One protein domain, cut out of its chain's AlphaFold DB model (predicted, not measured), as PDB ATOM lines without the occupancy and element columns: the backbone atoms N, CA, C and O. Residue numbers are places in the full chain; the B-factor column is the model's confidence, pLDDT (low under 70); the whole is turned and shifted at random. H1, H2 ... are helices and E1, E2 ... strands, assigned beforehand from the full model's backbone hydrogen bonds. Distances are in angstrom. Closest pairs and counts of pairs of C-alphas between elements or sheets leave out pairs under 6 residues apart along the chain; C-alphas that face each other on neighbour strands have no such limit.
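Overview. This is residues 12 to 139 of the 144 residues of an uncharacterized protein of Hungateiclostridiaceae bacterium KB18 (UniProt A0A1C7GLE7). A two-stranded hairpin, E1 and E2, and a longer helical hairpin, H1 and H2, spread from a shared corner at the start of H1 like the two sides of an open V. H3 sets off from the H1 and H2 side in a direction of its own, and residues 112 to 139, of which 112 to 114 belong to H3 and 122 to 139 to H4, stick out as a free arm. The printed part has 128 residues with two named strands and four named helices, in the order E1, E2, H1, H2, H3, H4; the sheet E1 - E2 is antiparallel and the class is mostly helix. The whole is extended and flat, with a radius of gyration of the C-alphas of 21.9 A and spans of 71 by 45 by 20 A.

Arrangement. Begin with the sheet, where E1, residues 22 to 28, and E2, residues 39 to 45, form an antiparallel hairpin with 154 degrees between their directions. Look at N 25 and O 42, 2.9 A apart, and at N 42 and O 25, 2.8 A apart, both within hydrogen-bond range. E2 is joined by a tight link to H1, residues 46 to 67; the closest C-alphas of E1 and H1 are those of Ala 23 and Val 46, 5.8 A apart. H1 and H2, residues 72 to 96, form a helical hairpin: they touch, closest at the C-alphas of Ala 60 and Ala 82, 4.1 A apart, and run opposite ways at a shallow tilt of 21 degrees. H3, residues 100 to 114, is close to H1 but not clearly touching, with the C-alphas of Asn 54 and Tyr 100 closest at 6.9 A, and its line is about perpendicular to that of H1, at 87 degrees. H4, residues 122 to 139, is apart from E1, E2, H1, H2 and H3. In H1, H2, H3 and H4 every O i to N i+4 pair is within hydrogen-bond range.

Along the chain. Find C-alpha 22 at (189.115, 158.723, 194.528), where E1 begins; E1 measures 19.8 A and E2 19.4 A. From C-alpha 46 at (195.197, 159.833, 192.617), H1 runs 31.7 A, and H2 runs 36.1 A. H3 measures 20.8 A, and H4 runs 25.9 A to C-alpha 139 at (172.779, 170.154, 161.270).

Size, cuts and confidence. The two C-alphas farthest apart are those of Ser 72 and Glu 139, at 73.8 A. The printed part has no cut, and no link between named elements is long. Read the B-factor column for confidence: pLDDT is under 70 in residues 12 to 21, 33 to 36 and 113 to 139 of this model, and its mean over the printed part is 76.7.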
ATOM      1  N   GLU A  12     206.199 169.721 186.205       68.94
ATOM      2  CA  GLU A  12     205.155 170.742 186.128       68.94
ATOM      3  C   GLU A  12     203.783 170.171 186.505       68.94
ATOM      4  O   GLU A  12     203.320 169.168 185.966       68.94
ATOM      5  N   MET A  13     203.095 170.868 187.407       62.22
ATOM      6  CA  MET A  13     201.819 170.447 188.000       62.22
ATOM      7  C   MET A  13     200.651 170.379 187.000       62.22
ATOM      8  O   MET A  13     199.650 169.719 187.269       62.22
ATOM      9  N   SER A  14     200.788 171.010 185.829       57.06
ATOM     10  CA  SER A  14     199.771 171.022 184.766       57.06
ATOM     11  C   SER A  14     199.515 169.646 184.131       57.06
ATOM     12  O   SER A  14     198.549 169.489 183.390       57.06
ATOM     13  N   GLU A  15     200.356 168.638 184.397       57.09
ATOM     14  CA  GLU A  15     200.170 167.267 183.891       57.09
ATOM     15  C   GLU A  15     199.206 166.417 184.733       57.09
ATOM     16  O   GLU A  15     198.822 165.327 184.306       57.09
ATOM     17  N   ILE A  16     198.832 166.896 185.922       58.62
ATOM     18  CA  ILE A  16     198.101 166.113 186.931       58.62
ATOM     19  C   ILE A  16     196.637 166.578 187.063       58.62
ATOM     20  O   ILE A  16     195.805 165.864 187.630       58.62
ATOM     21  N   ASP A  17     196.298 167.734 186.482       48.69
ATOM     22  CA  ASP A  17     194.944 168.293 186.487       48.69
ATOM     23  C   ASP A  17     193.945 167.338 185.804       48.69
ATOM     24  O   ASP A  17     194.087 166.978 184.632       48.69
ATOM     25  N   GLY A  18     192.918 166.913 186.553       54.38
ATOM     26  CA  GLY A  18     191.801 166.098 186.053       54.38
ATOM     27  C   GLY A  18     191.786 164.618 186.462       54.38
ATOM     28  O   GLY A  18     190.886 163.887 186.042       54.38
ATOM     29  N   ILE A  19     192.726 164.142 187.290       62.75
ATOM     30  CA  ILE A  19     192.690 162.768 187.831       62.75
ATOM     31  C   ILE A  19     191.892 162.729 189.147       62.75
ATOM     32  O   ILE A  19     192.422 162.457 190.223       62.75
ATOM     33  N   GLU A  20     190.579 162.942 189.054       63.25
ATOM     34  CA  GLU A  20     189.639 162.922 190.195       63.25
ATOM     35  C   GLU A  20     189.241 161.501 190.639       63.25
ATOM     36  O   GLU A  20     188.204 161.280 191.267       63.25
ATOM     37  N   ARG A  21     190.043 160.482 190.306       67.00
ATOM     38  CA  ARG A  21     189.779 159.126 190.795       67.00
ATOM     39  C   ARG A  21     190.053 159.099 192.293       67.00
ATOM     40  O   ARG A  21     191.195 159.295 192.708       67.00
ATOM     41  N   GLY A  22     189.007 158.859 193.079       76.19
ATOM     42  CA  GLY A  22     189.115 158.723 194.528       76.19
ATOM     43  C   GLY A  22     190.102 157.619 194.909       76.19
ATOM     44  O   GLY A  22     190.062 156.516 194.363       76.19
ATOM     45  N   ALA A  23     190.988 157.930 195.845       79.12
ATOM     46  CA  ALA A  23     191.945 157.026 196.453       79.12
ATOM     47  C   ALA A  23     191.711 157.012 197.969       79.12
ATOM     48  O   ALA A  23     191.532 158.057 198.592       79.12
ATOM     49  N   VAL A  24     191.705 155.818 198.559       84.88
ATOM     50  CA  VAL A  24     191.510 155.633 200.001       84.88
ATOM     51  C   VAL A  24     192.803 155.107 200.604       84.88
ATOM     52  O   VAL A  24     193.214 153.977 200.337       84.88
ATOM     53  N   LEU A  25     193.446 155.928 201.426       84.19
ATOM     54  CA  LEU A  25     194.624 155.560 202.200       84.19
ATOM     55  C   LEU A  25     194.183 155.079 203.577       84.19
ATOM     56  O   LEU A  25     193.713 155.867 204.393       84.19
ATOM     57  N   ARG A  26     194.365 153.790 203.862       88.06
ATOM     58  CA  ARG A  26     194.119 153.266 205.209       88.06
ATOM     59  C   ARG A  26     195.406 153.248 206.010       88.06
ATOM     60  O   ARG A  26     196.431 152.767 205.529       88.06
ATOM     61  N   TYR A  27     195.348 153.736 207.240       86.50
ATOM     62  CA  TYR A  27     196.501 153.770 208.129       86.50
ATOM     63  C   TYR A  27     196.105 153.447 209.565       86.50
ATOM     64  O   TYR A  27     194.975 153.664 209.996       86.50
ATOM     65  N   MET A  28     197.059 152.913 210.322       87.44
ATOM     66  CA  MET A  28     196.880 152.667 211.748       87.44
ATOM     67  C   MET A  28     197.222 153.939 212.517       87.44
ATOM     68  O   MET A  28     198.345 154.444 212.428       87.44
ATOM     69  N   ALA A  29     196.266 154.462 213.277       82.94
ATOM     70  CA  ALA A  29     196.502 155.608 214.136       82.94
ATOM     71  C   ALA A  29     197.409 155.221 215.312       82.94
ATOM     72  O   ALA A  29     197.258 154.161 215.929       82.94
ATOM     73  N   ILE A  30     198.344 156.110 215.654       80.50
ATOM     74  CA  ILE A  30     199.151 155.966 216.867       80.50
ATOM     75  C   ILE A  30     198.270 156.392 218.054       80.50
ATOM     76  O   ILE A  30     197.852 157.554 218.108       80.50
ATOM     77  N   PRO A  31     197.960 155.491 219.004       80.12
ATOM     78  CA  PRO A  31     197.039 155.800 220.088       80.12
ATOM     79  C   PRO A  31     197.660 156.821 221.048       80.12
ATOM     80  O   PRO A  31     198.751 156.618 221.575       80.12
ATOM     81  N   LYS A  32     196.953 157.926 221.317       71.94
ATOM     82  CA  LYS A  32     197.472 159.018 222.165       71.94
ATOM     83  C   LYS A  32     197.342 158.792 223.677       71.94
ATOM     84  O   LYS A  32     197.803 159.647 224.419       71.94
ATOM     85  N   LYS A  33     196.725 157.699 224.144       65.31
ATOM     86  CA  LYS A  33     196.567 157.311 225.568       65.31
ATOM     87  C   LYS A  33     195.806 155.984 225.639       65.31
ATOM     88  O   LYS A  33     194.619 155.995 225.344       65.31
ATOM     89  N   SER A  34     196.473 154.879 225.993       59.81
ATOM     90  CA  SER A  34     195.912 153.565 226.393       59.81
ATOM     91  C   SER A  34     194.653 153.042 225.659       59.81
ATOM     92  O   SER A  34     193.885 152.265 226.224       59.81
ATOM     93  N   LYS A  35     194.423 153.460 224.413       65.50
ATOM     94  CA  LYS A  35     193.353 152.977 223.538       65.50
ATOM     95  C   LYS A  35     193.953 152.024 222.513       65.50
ATOM     96  O   LYS A  35     195.122 152.163 222.155       65.50
ATOM     97  N   ALA A  36     193.145 151.065 222.066       69.38
ATOM     98  CA  ALA A  36     193.523 150.130 221.016       69.38
ATOM     99  C   ALA A  36     193.902 150.872 219.723       69.38
ATOM    100  O   ALA A  36     193.475 152.005 219.495       69.38
ATOM    101  N   HIS A  37     194.707 150.221 218.885       73.00
ATOM    102  CA  HIS A  37     195.018 150.723 217.552       73.00
ATOM    103  C   HIS A  37     193.728 150.856 216.736       73.00
ATOM    104  O   HIS A  37     193.021 149.875 216.527       73.00
ATOM    105  N   GLU A  38     193.434 152.073 216.285       83.00
ATOM    106  CA  GLU A  38     192.299 152.372 215.415       83.00
ATOM    107  C   GLU A  38     192.779 152.433 213.963       83.00
ATOM    108  O   GLU A  38     193.813 153.041 213.664       83.00
ATOM    109  N   MET A  39     192.048 151.778 213.061       84.56
ATOM    110  CA  MET A  39     192.287 151.863 211.624       84.56
ATOM    111  C   MET A  39     191.485 153.043 211.078       84.56
ATOM    112  O   MET A  39     190.262 153.055 211.183       84.56
ATOM    113  N   LEU A  40     192.177 154.032 210.520       86.00
ATOM    114  CA  LEU A  40     191.574 155.222 209.932       86.00
ATOM    115  C   LEU A  40     191.714 155.192 208.414       86.00
ATOM    116  O   LEU A  40     192.651 154.604 207.870       86.00
ATOM    117  N   GLU A  41     190.784 155.860 207.742       90.12
ATOM    118  CA  GLU A  41     190.762 156.000 206.291       90.12
ATOM    119  C   GLU A  41     190.873 157.480 205.920       90.12
ATOM    120  O   GLU A  41     190.198 158.337 206.491       90.12
ATOM    121  N   LEU A  42     191.750 157.781 204.969       85.50
ATOM    122  CA  LEU A  42     191.931 159.102 204.391       85.50
ATOM    123  C   LEU A  42     191.483 159.049 202.933       85.50
ATOM    124  O   LEU A  42     192.051 158.314 202.127       85.50
ATOM    125  N   ASN A  43     190.465 159.842 202.613       86.50
ATOM    126  CA  ASN A  43     189.964 159.999 201.255       86.50
ATOM    127  C   ASN A  43     190.753 161.109 200.557       86.50
ATOM    128  O   ASN A  43     190.804 162.237 201.040       86.50
ATOM    129  N   THR A  44     191.373 160.779 199.434       86.94
ATOM    130  CA  THR A  44     192.154 161.689 198.586       86.94
ATOM    131  C   THR A  44     191.892 161.345 197.121       86.94
ATOM    132  O   THR A  44     191.032 160.510 196.830       86.94
ATOM    133  N   CYS A  45     192.583 161.975 196.178       85.00
ATOM    134  CA  CYS A  45     192.558 161.571 194.779       85.00
ATOM    135  C   CYS A  45     193.930 161.068 194.321       85.00
ATOM    136  O   CYS A  45     194.965 161.330 194.934       85.00
ATOM    137  N   VAL A  46     193.947 160.319 193.221       83.25
ATOM    138  CA  VAL A  46     195.197 159.833 192.617       83.25
ATOM    139  C   VAL A  46     196.100 161.001 192.191       83.25
ATOM    140  O   VAL A  46     197.319 160.891 192.311       83.25
ATOM    141  N   GLY A  47     195.517 162.126 191.760       84.31
ATOM    142  CA  GLY A  47     196.267 163.341 191.436       84.31
ATOM    143  C   GLY A  47     197.070 163.885 192.623       84.31
ATOM    144  O   GLY A  47     198.276 164.090 192.500       84.31
ATOM    145  N   ASP A  48     196.445 164.017 193.797       85.38
ATOM    146  CA  ASP A  48     197.115 164.460 195.030       85.38
ATOM    147  C   ASP A  48     198.309 163.564 195.380       85.38
ATOM    148  O   ASP A  48     199.363 164.038 195.801       85.38
ATOM    149  N   LEU A  49     198.168 162.253 195.175       87.12
ATOM    150  CA  LEU A  49     199.233 161.292 195.450       87.12
ATOM    151  C   LEU A  49     200.423 161.476 194.501       87.12
ATOM    152  O   LEU A  49     201.567 161.413 194.954       87.12
ATOM    153  N   TYR A  50     200.188 161.770 193.218       86.31
ATOM    154  CA  TYR A  50     201.268 162.121 192.288       86.31
ATOM    155  C   TYR A  50     201.967 163.421 192.679       86.31
ATOM    156  O   TYR A  50     203.195 163.487 192.643       86.31
ATOM    157  N   ILE A  51     201.210 164.423 193.127       87.44
ATOM    158  CA  ILE A  51     201.766 165.686 193.625       87.44
ATOM    159  C   ILE A  51     202.669 165.434 194.835       87.44
ATOM    160  O   ILE A  51     203.789 165.939 194.884       87.44
ATOM    161  N   ILE A  52     202.217 164.618 195.791       89.69
ATOM    162  CA  ILE A  52     203.005 164.261 196.977       89.69
ATOM    163  C   ILE A  52     204.296 163.539 196.578       89.69
ATOM    164  O   ILE A  52     205.359 163.856 197.114       89.69
ATOM    165  N   ILE A  53     204.231 162.592 195.636       90.44
ATOM    166  CA  ILE A  53     205.421 161.888 195.137       90.44
ATOM    167  C   ILE A  53     206.408 162.883 194.517       90.44
ATOM    168  O   ILE A  53     207.579 162.884 194.900       90.44
ATOM    169  N   ASN A  54     205.938 163.753 193.620       89.62
ATOM    170  CA  ASN A  54     206.777 164.753 192.956       89.62
ATOM    171  C   ASN A  54     207.430 165.696 193.967       89.62
ATOM    172  O   ASN A  54     208.646 165.858 193.962       89.62
ATOM    173  N   ALA A  55     206.642 166.229 194.903       90.44
ATOM    174  CA  ALA A  55     207.135 167.132 195.935       90.44
ATOM    175  C   ALA A  55     208.216 166.479 196.812       90.44
ATOM    176  O   ALA A  55     209.189 167.131 197.184       90.44
ATOM    177  N   LEU A  56     208.080 165.187 197.134       92.88
ATOM    178  CA  LEU A  56     209.087 164.455 197.906       92.88
ATOM    179  C   LEU A  56     210.391 164.245 197.125       92.88
ATOM    180  O   LEU A  56     211.462 164.351 197.726       92.88
ATOM    181  N   TYR A  57     210.318 163.950 195.823       91.00
ATOM    182  CA  TYR A  57     211.506 163.829 194.972       91.00
ATOM    183  C   TYR A  57     212.209 165.177 194.787       91.00
ATOM    184  O   TYR A  57     213.423 165.260 194.994       91.00
ATOM    185  N   ASP A  58     211.449 166.234 194.504       89.31
ATOM    186  CA  ASP A  58     211.973 167.592 194.338       89.31
ATOM    187  C   ASP A  58     212.639 168.079 195.633       89.31
ATOM    188  O   ASP A  58     213.768 168.573 195.623       89.31
ATOM    189  N   TYR A  59     211.984 167.867 196.780       92.38
ATOM    190  CA  TYR A  59     212.537 168.230 198.084       92.38
ATOM    191  C   TYR A  59     213.812 167.446 198.413       92.38
ATOM    192  O   TYR A  59     214.777 168.032 198.905       92.38
ATOM    193  N   ALA A  60     213.867 166.148 198.094       92.62
ATOM    194  CA  ALA A  60     215.091 165.363 198.248       92.62
ATOM    195  C   ALA A  60     216.238 165.928 197.394       92.62
ATOM    196  O   ALA A  60     217.354 166.070 197.892       92.62
ATOM    197  N   GLY A  61     215.962 166.316 196.145       90.19
ATOM    198  CA  GLY A  61     216.952 166.946 195.268       90.19
ATOM    199  C   GLY A  61     217.452 168.296 195.797       90.19
ATOM    200  O   GLY A  61     218.650 168.578 195.743       90.19
ATOM    201  N   ILE A  62     216.562 169.119 196.362       90.94
ATOM    202  CA  ILE A  62     216.942 170.385 197.011       90.94
ATOM    203  C   ILE A  62     217.841 170.117 198.221       90.94
ATOM    204  O   ILE A  62     218.883 170.758 198.365       90.94
ATOM    205  N   LEU A  63     217.471 169.156 199.072       90.50
ATOM    206  CA  LEU A  63     218.239 168.805 200.265       90.50
ATOM    207  C   LEU A  63     219.663 168.360 199.931       90.50
ATOM    208  O   LEU A  63     220.596 168.794 200.598       90.50
ATOM    209  N   GLU A  64     219.855 167.554 198.891       90.31
ATOM    210  CA  GLU A  64     221.192 167.120 198.468       90.31
ATOM    211  C   GLU A  64     222.057 168.267 197.955       90.31
ATOM    212  O   GLU A  64     223.247 168.345 198.267       90.31
ATOM    213  N   ARG A  65     221.456 169.197 197.206       88.50
ATOM    214  CA  ARG A  65     222.152 170.396 196.723       88.50
ATOM    215  C   ARG A  65     222.583 171.296 197.873       88.50
ATOM    216  O   ARG A  65     223.696 171.821 197.852       88.50
ATOM    217  N   VAL A  66     221.711 171.480 198.864       89.25
ATOM    218  CA  VAL A  66     222.033 172.259 200.064       89.25
ATOM    219  C   VAL A  66     223.092 171.532 200.889       89.25
ATOM    220  O   VAL A  66     224.043 172.174 201.317       89.25
ATOM    221  N   ALA A  67     222.999 170.209 201.047       89.38
ATOM    222  CA  ALA A  67     223.970 169.406 201.793       89.38
ATOM    223  C   ALA A  67     225.408 169.591 201.282       89.38
ATOM    224  O   ALA A  67     226.329 169.685 202.088       89.38
ATOM    225  N   ALA A  68     225.597 169.722 199.965       85.62
ATOM    226  CA  ALA A  68     226.909 169.946 199.351       85.62
ATOM    227  C   ALA A  68     227.587 171.271 199.759       85.62
ATOM    228  O   ALA A  68     228.785 171.437 199.543       85.62
ATOM    229  N   GLN A  69     226.838 172.221 200.325       86.06
ATOM    230  CA  GLN A  69     227.327 173.547 200.723       86.06
ATOM    231  C   GLN A  69     227.474 173.698 202.244       86.06
ATOM    232  O   GLN A  69     227.799 174.784 202.723       86.06
ATOM    233  N   GLN A  70     227.194 172.644 203.013       82.06
ATOM    234  CA  GLN A  70     227.072 172.707 204.470       82.06
ATOM    235  C   GLN A  70     228.248 172.028 205.171       82.06
ATOM    236  O   GLN A  70     228.958 171.208 204.593       82.06
ATOM    237  N   ALA A  71     228.448 172.370 206.445       80.56
ATOM    238  CA  ALA A  71     229.419 171.692 207.297       80.56
ATOM    239  C   ALA A  71     229.014 170.224 207.548       80.56
ATOM    240  O   ALA A  71     227.833 169.872 207.482       80.56
ATOM    241  N   SER A  72     229.991 169.379 207.889       80.62
ATOM    242  CA  SER A  72     229.877 167.908 207.899       80.62
ATOM    243  C   SER A  72     228.642 167.347 208.620       80.62
ATOM    244  O   SER A  72     227.963 166.481 208.076       80.62
ATOM    245  N   TYR A  73     228.294 167.860 209.803       85.06
ATOM    246  CA  TYR A  73     227.126 167.377 210.552       85.06
ATOM    247  C   TYR A  73     225.788 167.715 209.869       85.06
ATOM    248  O   TYR A  73     224.900 166.873 209.756       85.06
ATOM    249  N   GLN A  74     225.634 168.949 209.381       84.81
ATOM    250  CA  GLN A  74     224.406 169.376 208.703       84.81
ATOM    251  C   GLN A  74     224.264 168.699 207.339       84.81
ATOM    252  O   GLN A  74     223.157 168.337 206.946       84.81
ATOM    253  N   GLN A  75     225.383 168.474 206.649       88.19
ATOM    254  CA  GLN A  75     225.425 167.699 205.417       88.19
ATOM    255  C   GLN A  75     224.857 166.289 205.630       88.19
ATOM    256  O   GLN A  75     223.959 165.878 204.895       88.19
ATOM    257  N   GLU A  76     225.327 165.564 206.647       88.50
ATOM    258  CA  GLU A  76     224.864 164.201 206.926       88.50
ATOM    259  C   GLU A  76     223.368 164.158 207.283       88.50
ATOM    260  O   GLU A  76     222.630 163.308 206.777       88.50
ATOM    261  N   LEU A  77     222.883 165.132 208.063       92.38
ATOM    262  CA  LEU A  77     221.456 165.273 208.367       92.38
ATOM    263  C   LEU A  77     220.606 165.494 207.109       92.38
ATOM    264  O   LEU A  77     219.572 164.844 206.937       92.38
ATOM    265  N   TYR A  78     221.023 166.391 206.214       91.12
ATOM    266  CA  TYR A  78     220.280 166.666 204.985       91.12
ATOM    267  C   TYR A  78     220.268 165.470 204.031       91.12
ATOM    268  O   TYR A  78     219.219 165.165 203.462       91.12
ATOM    269  N   LEU A  79     221.379 164.736 203.920       91.88
ATOM    270  CA  LEU A  79     221.438 163.494 203.145       91.88
ATOM    271  C   LEU A  79     220.513 162.416 203.726       91.88
ATOM    272  O   LEU A  79     219.792 161.752 202.981       91.88
ATOM    273  N   LEU A  80     220.462 162.278 205.055       93.75
ATOM    274  CA  LEU A  80     219.546 161.351 205.722       93.75
ATOM    275  C   LEU A  80     218.076 161.714 205.454       93.75
ATOM    276  O   LEU A  80     217.249 160.836 205.183       93.75
ATOM    277  N   HIS A  81     217.740 163.005 205.506       93.38
ATOM    278  CA  HIS A  81     216.402 163.486 205.175       93.38
ATOM    279  C   HIS A  81     216.048 163.231 203.707       93.38
ATOM    280  O   HIS A  81     214.972 162.694 203.438       93.38
ATOM    281  N   ALA A  82     216.961 163.513 202.773       93.12
ATOM    282  CA  ALA A  82     216.768 163.247 201.349       93.12
ATOM    283  C   ALA A  82     216.526 161.752 201.081       93.12
ATOM    284  O   ALA A  82     215.563 161.380 200.404       93.12
ATOM    285  N   ALA A  83     217.331 160.877 201.693       94.56
ATOM    286  CA  ALA A  83     217.172 159.429 201.594       94.56
ATOM    287  C   ALA A  83     215.806 158.959 202.122       94.56
ATOM    288  O   ALA A  83     215.152 158.107 201.513       94.56
ATOM    289  N   ARG A  84     215.331 159.538 203.234       95.19
ATOM    290  CA  ARG A  84     214.001 159.231 203.778       95.19
ATOM    291  C   ARG A  84     212.884 159.670 202.834       95.19
ATOM    292  O   ARG A  84     211.955 158.891 202.624       95.19
ATOM    293  N   CYS A  85     212.978 160.867 202.258       93.69
ATOM    294  CA  CYS A  85     212.013 161.368 201.279       93.69
ATOM    295  C   CYS A  85     211.934 160.448 200.057       93.69
ATOM    296  O   CYS A  85     210.838 160.001 199.720       93.69
ATOM    297  N   ARG A  86     213.076 160.046 199.480       93.31
ATOM    298  CA  ARG A  86     213.103 159.089 198.359       93.31
ATOM    299  C   ARG A  86     212.516 157.732 198.713       93.31
ATOM    300  O   ARG A  86     211.792 157.156 197.912       93.31
ATOM    301  N   LYS A  87     212.784 157.222 199.916       95.31
ATOM    302  CA  LYS A  87     212.220 155.941 200.362       95.31
ATOM    303  C   LYS A  87     210.693 155.986 200.454       95.31
ATOM    304  O   LYS A  87     210.041 154.989 200.162       95.31
ATOM    305  N   ILE A  88     210.125 157.107 200.897       93.31
ATOM    306  CA  ILE A  88     208.668 157.286 200.971       93.31
ATOM    307  C   ILE A  88     208.091 157.449 199.561       93.31
ATOM    308  O   ILE A  88     207.155 156.736 199.207       93.31
ATOM    309  N   ALA A  89     208.684 158.329 198.752       92.50
ATOM    310  CA  ALA A  89     208.251 158.588 197.384       92.50
ATOM    311  C   ALA A  89     208.300 157.322 196.518       92.50
ATOM    312  O   ALA A  89     207.323 157.015 195.846       92.50
ATOM    313  N   GLY A  90     209.377 156.535 196.617       92.00
ATOM    314  CA  GLY A  90     209.539 155.273 195.897       92.00
ATOM    315  C   GLY A  90     208.479 154.234 196.260       92.00
ATOM    316  O   GLY A  90     207.924 153.599 195.373       92.00
ATOM    317  N   LYS A  91     208.109 154.114 197.545       93.38
ATOM    318  CA  LYS A  91     207.018 153.213 197.964       93.38
ATOM    319  C   LYS A  91     205.677 153.603 197.347       93.38
ATOM    320  O   LYS A  91     204.927 152.731 196.924       93.38
ATOM    321  N   PHE A  92     205.366 154.899 197.321       89.56
ATOM    322  CA  PHE A  92     204.131 155.382 196.707       89.56
ATOM    323  C   PHE A  92     204.169 155.241 195.180       89.56
ATOM    324  O   PHE A  92     203.195 154.791 194.588       89.56
ATOM    325  N   SER A  93     205.302 155.557 194.553       89.00
ATOM    326  CA  SER A  93     205.541 155.408 193.114       89.00
ATOM    327  C   SER A  93     205.365 153.960 192.646       89.00
ATOM    328  O   SER A  93     204.608 153.725 191.704       89.00
ATOM    329  N   GLU A  94     205.962 152.987 193.342       90.12
ATOM    330  CA  GLU A  94     205.867 151.559 193.012       90.12
ATOM    331  C   GLU A  94     204.428 151.038 193.134       90.12
ATOM    332  O   GLU A  94     203.923 150.391 192.219       90.12
ATOM    333  N   GLN A  95     203.727 151.378 194.222       87.31
ATOM    334  CA  GLN A  95     202.337 150.955 194.434       87.31
ATOM    335  C   GLN A  95     201.363 151.562 193.419       87.31
ATOM    336  O   GLN A  95     200.353 150.943 193.085       87.31
ATOM    337  N   MET A  96     201.659 152.767 192.932       84.25
ATOM    338  CA  MET A  96     200.810 153.503 191.993       84.25
ATOM    339  C   MET A  96     201.221 153.299 190.527       84.25
ATOM    340  O   MET A  96     200.523 153.778 189.633       84.25
ATOM    341  N   GLY A  97     202.351 152.629 190.268       84.44
ATOM    342  CA  GLY A  97     202.929 152.480 188.928       84.44
ATOM    343  C   GLY A  97     203.348 153.811 188.290       84.44
ATOM    344  O   GLY A  97     203.249 153.967 187.072       84.44
ATOM    345  N   TYR A  98     203.756 154.790 189.100       85.12
ATOM    346  CA  TYR A  98     204.133 156.130 188.647       85.12
ATOM    347  C   TYR A  98     205.642 156.281 188.516       85.12
ATOM    348  O   TYR A  98     206.366 156.049 189.476       85.12
ATOM    349  N   ASP A  99     206.106 156.723 187.352       85.56
ATOM    350  CA  ASP A  99     207.524 156.920 187.049       85.56
ATOM    351  C   ASP A  99     207.845 158.422 187.025       85.56
ATOM    352  O   ASP A  99     207.431 159.145 186.112       85.56
ATOM    353  N   TYR A 100     208.555 158.879 188.060       83.19
ATOM    354  CA  TYR A 100     208.948 160.279 188.230       83.19
ATOM    355  C   TYR A 100     209.955 160.730 187.164       83.19
ATOM    356  O   TYR A 100     209.794 161.813 186.600       83.19
ATOM    357  N   ASP A 101     210.938 159.898 186.815       85.00
ATOM    358  CA  ASP A 101     211.961 160.252 185.822       85.00
ATOM    359  C   ASP A 101     211.325 160.433 184.439       85.00
ATOM    360  O   ASP A 101     211.611 161.383 183.706       85.00
ATOM    361  N   LYS A 102     210.351 159.581 184.110       85.31
ATOM    362  CA  LYS A 102     209.552 159.722 182.890       85.31
ATOM    363  C   LYS A 102     208.683 160.982 182.889       85.31
ATOM    364  O   LYS A 102     208.458 161.557 181.820       85.31
ATOM    365  N   ALA A 103     208.173 161.407 184.045       82.75
ATOM    366  CA  ALA A 103     207.437 162.664 184.176       82.75
ATOM    367  C   ALA A 103     208.364 163.877 183.982       82.75
ATOM    368  O   ALA A 103     208.021 164.800 183.238       82.75
ATOM    369  N   LEU A 104     209.577 163.836 184.543       82.06
ATOM    370  CA  LEU A 104     210.604 164.852 184.302       82.06
ATOM    371  C   LEU A 104     210.988 164.940 182.824       82.06
ATOM    372  O   LEU A 104     211.025 166.039 182.273       82.06
ATOM    373  N   GLU A 105     211.199 163.811 182.143       83.56
ATOM    374  CA  GLU A 105     211.498 163.820 180.707       83.56
ATOM    375  C   GLU A 105     210.390 164.471 179.874       83.56
ATOM    376  O   GLU A 105     210.670 165.153 178.886       83.56
ATOM    377  N   ARG A 106     209.123 164.233 180.227       79.31
ATOM    378  CA  ARG A 106     207.979 164.849 179.541       79.31
ATOM    379  C   ARG A 106     207.971 166.356 179.741       79.31
ATOM    380  O   ARG A 106     207.830 167.083 178.754       79.31
ATOM    381  N   CYS A 107     208.200 166.806 180.973       77.75
ATOM    382  CA  CYS A 107     208.322 168.223 181.298       77.75
ATOM    383  C   CYS A 107     209.485 168.858 180.531       77.75
ATOM    384  O   CYS A 107     209.309 169.885 179.877       77.75
ATOM    385  N   ARG A 108     210.649 168.201 180.509       79.06
ATOM    386  CA  ARG A 108     211.829 168.658 179.768       79.06
ATOM    387  C   ARG A 108     211.559 168.768 178.269       79.06
ATOM    388  O   ARG A 108     211.767 169.831 177.693       79.06
ATOM    389  N   LYS A 109     210.997 167.724 177.649       79.12
ATOM    390  CA  LYS A 109     210.606 167.731 176.226       79.12
ATOM    391  C   LYS A 109     209.600 168.839 175.912       79.12
ATOM    392  O   LYS A 109     209.600 169.351 174.798       79.12
ATOM    393  N   ARG A 110     208.719 169.202 176.851       70.31
ATOM    394  CA  ARG A 110     207.775 170.314 176.678       70.31
ATOM    395  C   ARG A 110     208.472 171.666 176.777       70.31
ATOM    396  O   ARG A 110     208.214 172.503 175.925       70.31
ATOM    397  N   ARG A 111     209.371 171.865 177.746       72.06
ATOM    398  CA  ARG A 111     210.169 173.098 177.870       72.06
ATOM    399  C   ARG A 111     211.037 173.335 176.636       72.06
ATOM    400  O   ARG A 111     211.055 174.441 176.115       72.06
ATOM    401  N   GLU A 112     211.667 172.280 176.123       71.62
ATOM    402  CA  GLU A 112     212.460 172.322 174.885       71.62
ATOM    403  C   GLU A 112     211.597 172.602 173.641       71.62
ATOM    404  O   GLU A 112     212.056 173.239 172.700       71.62
ATOM    405  N   LYS A 113     210.334 172.154 173.626       65.00
ATOM    406  CA  LYS A 113     209.386 172.446 172.535       65.00
ATOM    407  C   LYS A 113     208.721 173.817 172.654       65.00
ATOM    408  O   LYS A 113     208.383 174.398 171.636       65.00
ATOM    409  N   GLY A 114     208.524 174.318 173.871       52.78
ATOM    410  CA  GLY A 114     207.884 175.602 174.162       52.78
ATOM    411  C   GLY A 114     208.827 176.804 174.090       52.78
ATOM    412  O   GLY A 114     208.359 177.933 174.169       52.78
ATOM    413  N   SER A 115     210.137 176.590 173.922       52.28
ATOM    414  CA  SER A 115     211.098 177.664 173.633       52.28
ATOM    415  C   SER A 115     211.132 178.071 172.153       52.28
ATOM    416  O   SER A 115     211.941 178.915 171.775       52.28
ATOM    417  N   GLY A 116     210.294 177.458 171.311       47.16
ATOM    418  CA  GLY A 116     209.986 177.916 169.961       47.16
ATOM    419  C   GLY A 116     208.527 178.359 169.909       47.16
ATOM    420  O   GLY A 116     207.647 177.525 170.078       47.16
ATOM    421  N   ASP A 117     208.328 179.665 169.746       48.31
ATOM    422  CA  ASP A 117     207.121 180.390 169.321       48.31
ATOM    423  C   ASP A 117     205.819 179.577 169.107       48.31
ATOM    424  O   ASP A 117     205.754 178.652 168.297       48.31
ATOM    425  N   ASP A 118     204.750 180.008 169.785       47.28
ATOM    426  CA  ASP A 118     203.343 179.825 169.394       47.28
ATOM    427  C   ASP A 118     202.829 178.402 169.094       47.28
ATOM    428  O   ASP A 118     202.543 178.023 167.961       47.28
ATOM    429  N   THR A 119     202.547 177.606 170.132       50.09
ATOM    430  CA  THR A 119     201.612 176.460 169.977       50.09
ATOM    431  C   THR A 119     200.651 176.226 171.143       50.09
ATOM    432  O   THR A 119     199.916 175.237 171.155       50.09
ATOM    433  N   GLY A 120     200.596 177.136 172.120       50.25
ATOM    434  CA  GLY A 120     199.636 177.052 173.227       50.25
ATOM    435  C   GLY A 120     198.219 177.488 172.837       50.25
ATOM    436  O   GLY A 120     197.244 176.866 173.253       50.25
ATOM    437  N   PHE A 121     198.100 178.529 172.009       48.12
ATOM    438  CA  PHE A 121     196.812 179.120 171.634       48.12
ATOM    439  C   PHE A 121     196.224 178.483 170.361       48.12
ATOM    440  O   PHE A 121     195.077 178.033 170.374       48.12
ATOM    441  N   ASP A 122     197.040 178.291 169.320       51.91
ATOM    442  CA  ASP A 122     196.616 177.694 168.042       51.91
ATOM    443  C   ASP A 122     196.139 176.238 168.166       51.91
ATOM    444  O   ASP A 122     195.219 175.808 167.464       51.91
ATOM    445  N   GLY A 123     196.708 175.458 169.094       53.50
ATOM    446  CA  GLY A 123     196.260 174.086 169.356       53.50
ATOM    447  C   GLY A 123     194.840 174.022 169.937       53.50
ATOM    448  O   GLY A 123     194.053 173.135 169.583       53.50
ATOM    449  N   LEU A 124     194.494 174.987 170.794       57.06
ATOM    450  CA  LEU A 124     193.158 175.134 171.377       57.06
ATOM    451  C   LEU A 124     192.167 175.707 170.358       57.06
ATOM    452  O   LEU A 124     191.041 175.205 170.254       57.06
ATOM    453  N   GLU A 125     192.584 176.685 169.550       55.44
ATOM    454  CA  GLU A 125     191.752 177.258 168.489       55.44
ATOM    455  C   GLU A 125     191.436 176.222 167.394       55.44
ATOM    456  O   GLU A 125     190.273 176.042 167.022       55.44
ATOM    457  N   ALA A 126     192.411 175.404 166.982       56.84
ATOM    458  CA  ALA A 126     192.196 174.313 166.031       56.84
ATOM    459  C   ALA A 126     191.227 173.230 166.554       56.84
ATOM    460  O   ALA A 126     190.461 172.640 165.777       56.84
ATOM    461  N   LEU A 127     191.216 172.960 167.866       56.81
ATOM    462  CA  LEU A 127     190.241 172.061 168.496       56.81
ATOM    463  C   LEU A 127     188.831 172.665 168.495       56.81
ATOM    464  O   LEU A 127     187.870 171.971 168.144       56.81
ATOM    465  N   LEU A 128     188.703 173.956 168.808       63.03
ATOM    466  CA  LEU A 128     187.439 174.693 168.749       63.03
ATOM    467  C   LEU A 128     186.885 174.778 167.315       63.03
ATOM    468  O   LEU A 128     185.697 174.502 167.107       63.03
ATOM    469  N   GLN A 129     187.723 175.051 166.305       59.25
ATOM    470  CA  GLN A 129     187.320 175.049 164.890       59.25
ATOM    471  C   GLN A 129     186.823 173.665 164.446       59.25
ATOM    472  O   GLN A 129     185.780 173.550 163.789       59.25
ATOM    473  N   LYS A 130     187.527 172.589 164.835       60.53
ATOM    474  CA  LYS A 130     187.122 171.206 164.528       60.53
ATOM    475  C   LYS A 130     185.790 170.840 165.181       60.53
ATOM    476  O   LYS A 130     184.994 170.126 164.568       60.53
ATOM    477  N   GLN A 131     185.512 171.329 166.389       58.19
ATOM    478  CA  GLN A 131     184.219 171.116 167.046       58.19
ATOM    479  C   GLN A 131     183.082 171.899 166.368       58.19
ATOM    480  O   GLN A 131     182.006 171.331 166.158       58.19
ATOM    481  N   LYS A 132     183.320 173.149 165.942       57.03
ATOM    482  CA  LYS A 132     182.344 173.953 165.180       57.03
ATOM    483  C   LYS A 132     182.018 173.333 163.813       57.03
ATOM    484  O   LYS A 132     180.845 173.176 163.481       57.03
ATOM    485  N   CYS A 133     183.024 172.864 163.067       52.06
ATOM    486  CA  CYS A 133     182.811 172.182 161.781       52.06
ATOM    487  C   CYS A 133     182.053 170.850 161.928       52.06
ATOM    488  O   CYS A 133     181.256 170.490 161.061       52.06
ATOM    489  N   LYS A 134     182.250 170.114 163.032       54.28
ATOM    490  CA  LYS A 134     181.485 168.887 163.321       54.28
ATOM    491  C   LYS A 134     180.016 169.164 163.661       54.28
ATOM    492  O   LYS A 134     179.173 168.346 163.298       54.28
ATOM    493  N   LYS A 135     179.702 170.287 164.321       51.88
ATOM    494  CA  LYS A 135     178.314 170.697 164.607       51.88
ATOM    495  C   LYS A 135     177.577 171.136 163.336       51.88
ATOM    496  O   LYS A 135     176.521 170.581 163.049       51.88
ATOM    497  N   GLY A 136     178.191 171.974 162.497       48.72
ATOM    498  CA  GLY A 136     177.587 172.389 161.220       48.72
ATOM    499  C   GLY A 136     177.340 171.227 160.243       48.72
ATOM    500  O   GLY A 136     176.339 171.199 159.535       48.72
ATOM    501  N   ARG A 137     178.200 170.198 160.242       48.00
ATOM    502  CA  ARG A 137     178.030 169.015 159.375       48.00
ATOM    503  C   ARG A 137     176.956 168.030 159.866       48.00
ATOM    504  O   ARG A 137     176.516 167.197 159.076       48.00
ATOM    505  N   LYS A 138     176.538 168.109 161.139       48.34
ATOM    506  CA  LYS A 138     175.396 167.350 161.681       48.34
ATOM    507  C   LYS A 138     174.068 168.054 161.392       48.34
ATOM    508  O   LYS A 138     173.154 167.397 160.918       48.34
ATOM    509  N   GLU A 139     173.999 169.375 161.551       47.19
ATOM    510  CA  GLU A 139     172.779 170.154 161.270       47.19
ATOM    511  C   GLU A 139     172.353 170.115 159.791       47.19
ATOM    512  O   GLU A 139     171.163 170.140 159.491       47.19
TER     513      GLU A 139